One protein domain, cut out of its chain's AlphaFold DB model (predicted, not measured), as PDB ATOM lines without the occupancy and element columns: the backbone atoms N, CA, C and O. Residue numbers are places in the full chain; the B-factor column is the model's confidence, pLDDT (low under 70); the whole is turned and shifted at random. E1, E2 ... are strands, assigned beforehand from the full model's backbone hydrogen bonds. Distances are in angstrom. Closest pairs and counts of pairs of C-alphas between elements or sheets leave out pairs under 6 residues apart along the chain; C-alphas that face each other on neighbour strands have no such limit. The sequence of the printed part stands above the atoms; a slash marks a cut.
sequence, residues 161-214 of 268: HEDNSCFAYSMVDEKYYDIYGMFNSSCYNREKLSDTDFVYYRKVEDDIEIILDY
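AT A GLANCE: This is residues 161 to 214 of the 268 residues of the protein "EGF-like domain protein" of Dictyocaulus viviparus (UniProt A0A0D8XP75). With little regular structure, a long winding stretch, residues 161 to 188, lies over part of one face of a small three-stranded antiparallel sheet, whose other face is bare. The sheet is a meander, each strand the antiparallel neighbour of the one before, in the order E1, E2, E3 along the chain and across the sheet. The printed part has 54 residues, 18 of them in named elements, with no named helix: all strand. It is compact, with a radius of gyration of the C-alphas of 11.4 A, and flat, spanning 34 by 29 by 15 A.

HOW THE PARTS SIT: E1, residues 189 to 192, and E2, residues 198 to 204, form a hairpin at 161 degrees, with N 191 and O 199 2.8 A apart. E2 and E3, residues 207 to 213, form another at 164 degrees, with N 200 and O 211 2.9 A apart. Edge strands E1 and E3 are apart.

IN THESE COORDINATES: E1 begins at C-alpha 189 (350.490, 337.238, 249.060) and measures 10.2 A. E2 measures 19.3 A. E3 measures 19.6 A, ending at C-alpha 213 (358.870, 330.204, 256.151).

THE WHOLE: The farthest C-alphas, of Glu 162 and Asp 195, are 34.5 A apart. The printed part has no cut, and both links are tight. Residue 163 is under pLDDT 70.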
ATOM      1  N   HIS A 161     351.455 322.028 236.342       73.75
ATOM      2  CA  HIS A 161     351.993 323.389 236.390       73.75
ATOM      3  C   HIS A 161     352.402 323.892 235.008       73.75
ATOM      4  O   HIS A 161     353.286 324.736 234.921       73.75
ATOM      5  N   GLU A 162     351.818 323.350 233.934       70.25
ATOM      6  CA  GLU A 162     352.332 323.513 232.565       70.25
ATOM      7  C   GLU A 162     352.460 324.985 232.114       70.25
ATOM      8  O   GLU A 162     353.266 325.251 231.234       70.25
ATOM      9  N   ASP A 163     351.837 325.941 232.821       68.44
ATOM     10  CA  ASP A 163     352.013 327.392 232.629       68.44
ATOM     11  C   ASP A 163     352.295 328.188 233.931       68.44
ATOM     12  O   ASP A 163     352.083 329.400 233.998       68.44
ATOM     13  N   ASN A 164     352.751 327.537 235.007       79.19
ATOM     14  CA  ASN A 164     352.936 328.168 236.320       79.19
ATOM     15  C   ASN A 164     354.420 328.269 236.699       79.19
ATOM     16  O   ASN A 164     355.028 327.308 237.165       79.19
ATOM     17  N   SER A 165     354.985 329.469 236.547       85.81
ATOM     18  CA  SER A 165     356.391 329.780 236.841       85.81
ATOM     19  C   SER A 165     356.621 330.359 238.240       85.81
ATOM     20  O   SER A 165     357.612 331.046 238.474       85.81
ATOM     21  N   CYS A 166     355.679 330.177 239.163       89.25
ATOM     22  CA  CYS A 166     355.779 330.779 240.491       89.25
ATOM     23  C   CYS A 166     356.440 329.871 241.527       89.25
ATOM     24  O   CYS A 166     356.897 330.383 242.544       89.25
ATOM     25  N   PHE A 167     356.513 328.563 241.268       88.50
ATOM     26  CA  PHE A 167     357.172 327.595 242.138       88.50
ATOM     27  C   PHE A 167     357.942 326.560 241.316       88.50
ATOM     28  O   PHE A 167     357.503 326.111 240.255       88.50
ATOM     29  N   ALA A 168     359.081 326.138 241.840       86.88
ATOM     30  CA  ALA A 168     359.982 325.176 241.244       86.88
ATOM     31  C   ALA A 168     359.511 323.736 241.529       86.88
ATOM     32  O   ALA A 168     360.097 323.004 242.323       86.88
ATOM     33  N   TYR A 169     358.438 323.298 240.867       81.56
ATOM     34  CA  TYR A 169     357.813 321.980 241.095       81.56
ATOM     35  C   TYR A 169     358.638 320.767 240.629       81.56
ATOM     36  O   TYR A 169     358.151 319.642 240.696       81.56
ATOM     37  N   SER A 170     359.845 320.969 240.099       79.25
ATOM     38  CA  SER A 170     360.682 319.881 239.568       79.25
ATOM     39  C   SER A 170     362.058 319.826 240.226       79.25
ATOM     40  O   SER A 170     362.502 318.758 240.635       79.25
ATOM     41  N   MET A 171     362.744 320.962 240.324       80.19
ATOM     42  CA  MET A 171     364.075 321.070 240.919       80.19
ATOM     43  C   MET A 171     364.326 322.508 241.363       80.19
ATOM     44  O   MET A 171     363.752 323.424 240.783       80.19
ATOM     45  N   VAL A 172     365.198 322.688 242.355       84.75
ATOM     46  CA  VAL A 172     365.658 324.014 242.784       84.75
ATOM     47  C   VAL A 172     366.383 324.699 241.623       84.75
ATOM     48  O   VAL A 172     367.259 324.102 240.998       84.75
ATOM     49  N   ASP A 173     366.023 325.951 241.351       85.19
ATOM     50  CA  ASP A 173     366.653 326.815 240.356       85.19
ATOM     51  C   ASP A 173     366.947 328.186 240.981       85.19
ATOM     52  O   ASP A 173     366.128 329.106 240.975       85.19
ATOM     53  N   GLU A 174     368.155 328.317 241.527       88.25
ATOM     54  CA  GLU A 174     368.646 329.546 242.164       88.25
ATOM     55  C   GLU A 174     368.809 330.718 241.185       88.25
ATOM     56  O   GLU A 174     368.943 331.864 241.606       88.25
ATOM     57  N   LYS A 175     368.827 330.455 239.874       87.44
ATOM     58  CA  LYS A 175     368.954 331.506 238.863       87.44
ATOM     59  C   LYS A 175     367.600 332.139 238.552       87.44
ATOM     60  O   LYS A 175     367.554 333.317 238.197       87.44
ATOM     61  N   TYR A 176     366.529 331.354 238.620       84.00
ATOM     62  CA  TYR A 176     365.191 331.784 238.229       84.00
ATOM     63  C   TYR A 176     364.331 332.260 239.408       84.00
ATOM     64  O   TYR A 176     363.516 333.165 239.235       84.00
ATOM     65  N   TYR A 177     364.520 331.692 240.602       87.88
ATOM     66  CA  TYR A 177     363.703 331.987 241.783       87.88
ATOM     67  C   TYR A 177     364.496 332.721 242.867       87.88
ATOM     68  O   TYR A 177     365.635 332.362 243.164       87.88
ATOM     69  N   ASP A 178     363.882 333.729 243.491       85.19
ATOM     70  CA  ASP A 178     364.535 334.620 244.455       85.19
ATOM     71  C   ASP A 178     364.638 334.024 245.865       85.19
ATOM     72  O   ASP A 178     365.621 334.279 246.562       85.19
ATOM     73  N   ILE A 179     363.669 333.205 246.286       84.50
ATOM     74  CA  ILE A 179     363.646 332.632 247.637       84.50
ATOM     75  C   ILE A 179     363.987 331.138 247.593       84.50
ATOM     76  O   ILE A 179     363.251 330.332 247.020       84.50
ATOM     77  N   TYR A 180     365.134 330.785 248.188       88.00
ATOM     78  CA  TYR A 180     365.715 329.430 248.248       88.00
ATOM     79  C   TYR A 180     365.888 328.730 246.886       88.00
ATOM     80  O   TYR A 180     366.048 327.514 246.840       88.00
ATOM     81  N   GLY A 181     365.819 329.470 245.773       87.12
ATOM     82  CA  GLY A 181     365.753 328.887 244.430       87.12
ATOM     83  C   GLY A 181     364.462 328.098 244.171       87.12
ATOM     84  O   GLY A 181     364.435 327.232 243.299       87.12
ATOM     85  N   MET A 182     363.400 328.354 244.939       88.00
ATOM     86  CA  MET A 182     362.192 327.528 244.943       88.00
ATOM     87  C   MET A 182     360.930 328.250 244.504       88.00
ATOM     88  O   MET A 182     360.052 327.608 243.942       88.00
ATOM     89  N   PHE A 183     360.786 329.543 244.767       90.56
ATOM     90  CA  PHE A 183     359.570 330.254 244.390       90.56
ATOM     91  C   PHE A 183     359.822 331.731 244.147       90.56
ATOM     92  O   PHE A 183     360.794 332.293 244.648       90.56
ATOM     93  N   ASN A 184     358.937 332.331 243.351       90.88
ATOM     94  CA  ASN A 184     358.958 333.755 243.067       90.88
ATOM     95  C   ASN A 184     358.075 334.485 244.077       90.88
ATOM     96  O   ASN A 184     356.850 334.344 244.035       90.88
ATOM     97  N   SER A 185     358.673 335.292 244.952       89.00
ATOM     98  CA  SER A 185     357.938 335.988 246.017       89.00
ATOM     99  C   SER A 185     356.808 336.893 245.506       89.00
ATOM    100  O   SER A 185     355.791 337.045 246.181       89.00
ATOM    101  N   SER A 186     356.931 337.440 244.291       91.44
ATOM    102  CA  SER A 186     355.916 338.315 243.683       91.44
ATOM    103  C   SER A 186     354.623 337.595 243.280       91.44
ATOM    104  O   SER A 186     353.594 338.245 243.101       91.44
ATOM    105  N   CYS A 187     354.647 336.264 243.172       92.06
ATOM    106  CA  CYS A 187     353.465 335.461 242.868       92.06
ATOM    107  C   CYS A 187     352.554 335.200 244.075       92.06
ATOM    108  O   CYS A 187     351.458 334.659 243.903       92.06
ATOM    109  N   TYR A 188     353.012 335.515 245.287       93.81
ATOM    110  CA  TYR A 188     352.319 335.167 246.520       93.81
ATOM    111  C   TYR A 188     351.924 336.418 247.291       93.81
ATOM    112  O   TYR A 188     352.674 337.391 247.378       93.81
ATOM    113  N   ASN A 189     350.763 336.355 247.936       95.56
ATOM    114  CA  ASN A 189     350.490 337.238 249.060       95.56
ATOM    115  C   ASN A 189     351.417 336.842 250.208       95.56
ATOM    116  O   ASN A 189     351.689 335.656 250.393       95.56
ATOM    117  N   ARG A 190     351.893 337.821 250.978       94.69
ATOM    118  CA  ARG A 190     352.818 337.596 252.090       94.69
ATOM    119  C   ARG A 190     352.254 338.192 253.368       94.69
ATOM    120  O   ARG A 190     352.036 339.399 253.434       94.69
ATOM    121  N   GLU A 191     352.132 337.362 254.391       93.56
ATOM    122  CA  GLU A 191     351.800 337.769 255.753       93.56
ATOM    123  C   GLU A 191     353.035 337.640 256.630       93.56
ATOM    124  O   GLU A 191     353.687 336.596 256.672       93.56
ATOM    125  N   LYS A 192     353.370 338.725 257.321       93.44
ATOM    126  CA  LYS A 192     354.484 338.762 258.266       93.44
ATOM    127  C   LYS A 192     353.941 338.467 259.660       93.44
ATOM    128  O   LYS A 192     353.127 339.237 260.164       93.44
ATOM    129  N   LEU A 193     354.412 337.393 260.290       87.75
ATOM    130  CA  LEU A 193     354.038 337.063 261.670       87.75
ATOM    131  C   LEU A 193     355.075 337.556 262.683       87.75
ATOM    132  O   LEU A 193     354.713 337.966 263.785       87.75
ATOM    133  N   SER A 194     356.354 337.542 262.307       87.31
ATOM    134  CA  SER A 194     357.471 338.077 263.094       87.31
ATOM    135  C   SER A 194     358.536 338.668 262.161       87.31
ATOM    136  O   SER A 194     358.344 338.709 260.949       87.31
ATOM    137  N   ASP A 195     359.659 339.159 262.689       88.44
ATOM    138  CA  ASP A 195     360.755 339.682 261.860       88.44
ATOM    139  C   ASP A 195     361.407 338.637 260.949       88.44
ATOM    140  O   ASP A 195     361.959 339.010 259.913       88.44
ATOM    141  N   THR A 196     361.302 337.356 261.303       87.00
ATOM    142  CA  THR A 196     361.898 336.238 260.562       87.00
ATOM    143  C   THR A 196     360.876 335.251 260.015       87.00
ATOM    144  O   THR A 196     361.264 334.384 259.243       87.00
ATOM    145  N   ASP A 197     359.606 335.369 260.408       90.50
ATOM    146  CA  ASP A 197     358.585 334.373 260.093       90.50
ATOM    147  C   ASP A 197     357.511 334.937 259.162       90.50
ATOM    148  O   ASP A 197     356.852 335.948 259.458       90.50
ATOM    149  N   PHE A 198     357.301 334.234 258.053       90.50
ATOM    150  CA  PHE A 198     356.435 334.648 256.964       90.50
ATOM    151  C   PHE A 198     355.539 333.499 256.498       90.50
ATOM    152  O   PHE A 198     355.931 332.334 256.448       90.50
ATOM    153  N   VAL A 199     354.323 333.856 256.096       93.06
ATOM    154  CA  VAL A 199     353.409 332.962 255.387       93.06
ATOM    155  C   VAL A 199     353.188 333.526 253.998       93.06
ATOM    156  O   VAL A 199     352.706 334.651 253.855       93.06
ATOM    157  N   TYR A 200     353.512 332.742 252.977       93.62
ATOM    158  CA  TYR A 200     353.193 333.068 251.594       93.62
ATOM    159  C   TYR A 200     352.003 332.231 251.150       93.62
ATOM    160  O   TYR A 200     351.964 331.034 251.421       93.62
ATOM    161  N   TYR A 201     351.034 332.832 250.468       93.31
ATOM    162  CA  TYR A 201     349.891 332.088 249.953       93.31
ATOM    163  C   TYR A 201     349.354 332.653 248.645       93.31
ATOM    164  O   TYR A 201     349.417 333.855 248.372       93.31
ATOM    165  N   ARG A 202     348.769 331.772 247.838       91.38
ATOM    166  CA  ARG A 202     348.029 332.139 246.630       91.38
ATOM    167  C   ARG A 202     346.966 331.098 246.310       91.38
ATOM    168  O   ARG A 202     347.048 329.953 246.747       91.38
ATOM    169  N   LYS A 203     345.984 331.501 245.512       89.31
ATOM    170  CA  LYS A 203     345.009 330.587 244.918       89.31
ATOM    171  C   LYS A 203     345.591 330.002 243.631       89.31
ATOM    172  O   LYS A 203     346.108 330.763 242.812       89.31
ATOM    173  N   VAL A 204     345.488 328.689 243.446       84.44
ATOM    174  CA  VAL A 204     345.856 328.012 242.198       84.44
ATOM    175  C   VAL A 204     344.692 327.129 241.771       84.44
ATOM    176  O   VAL A 204     344.412 326.131 242.418       84.44
ATOM    177  N   GLU A 205     343.996 327.526 240.704       83.31
ATOM    178  CA  GLU A 205     342.739 326.890 240.279       83.31
ATOM    179  C   GLU A 205     341.728 326.804 241.440       83.31
ATOM    180  O   GLU A 205     341.309 327.849 241.947       83.31
ATOM    181  N   ASP A 206     341.355 325.598 241.867       82.56
ATOM    182  CA  ASP A 206     340.443 325.341 242.988       82.56
ATOM    183  C   ASP A 206     341.173 325.072 244.320       82.56
ATOM    184  O   ASP A 206     340.528 324.911 245.356       82.56
ATOM    185  N   ASP A 207     342.507 325.103 244.313       82.88
ATOM    186  CA  ASP A 207     343.360 324.838 245.467       82.88
ATOM    187  C   ASP A 207     344.021 326.112 246.026       82.88
ATOM    188  O   ASP A 207     344.038 327.193 245.424       82.88
ATOM    189  N   ILE A 208     344.590 325.977 247.226       86.56
ATOM    190  CA  ILE A 208     345.392 327.011 247.883       86.56
ATOM    191  C   ILE A 208     346.808 326.477 248.054       86.56
ATOM    192  O   ILE A 208     347.021 325.424 248.652       86.56
ATOM    193  N   GLU A 209     347.783 327.241 247.577       87.06
ATOM    194  CA  GLU A 209     349.193 326.964 247.812       87.06
ATOM    195  C   GLU A 209     349.708 327.857 248.938       87.06
ATOM    196  O   GLU A 209     349.494 329.071 248.912       87.06
ATOM    197  N   ILE A 210     350.375 327.250 249.924       90.69
ATOM    198  CA  ILE A 210     350.865 327.922 251.131       90.69
ATOM    199  C   ILE A 210     352.319 327.520 251.377       90.69
ATOM    200  O   ILE A 210     352.644 326.334 251.388       90.69
ATOM    201  N   ILE A 211     353.177 328.505 251.627       90.12
ATOM    202  CA  ILE A 211     354.569 328.321 252.040       90.12
ATOM    203  C   ILE A 211     354.715 328.907 253.442       90.12
ATOM    204  O   ILE A 211     354.389 330.072 253.682       90.12
ATOM    205  N   LEU A 212     355.190 328.077 254.365       91.06
ATOM    206  CA  LEU A 212     355.480 328.451 255.743       91.06
ATOM    207  C   LEU A 212     356.994 328.618 255.875       91.06
ATOM    208  O   LEU A 212     357.720 327.626 255.860       91.06
ATOM    209  N   ASP A 213     357.457 329.858 255.999       90.62
ATOM    210  CA  ASP A 213     358.870 330.204 256.151       90.62
ATOM    211  C   ASP A 213     359.126 330.670 257.590       90.62
ATOM    212  O   ASP A 213     358.686 331.749 257.986       90.62
ATOM    213  N   TYR A 214     359.737 329.807 258.406       88.25
ATOM    214  CA  TYR A 214     359.887 330.013 259.849       88.25
ATOM    215  C   TYR A 214     361.255 329.566 260.341       88.25
ATOM    216  O   TYR A 214     361.736 328.480 260.004       88.25
TER     217      TYR A 214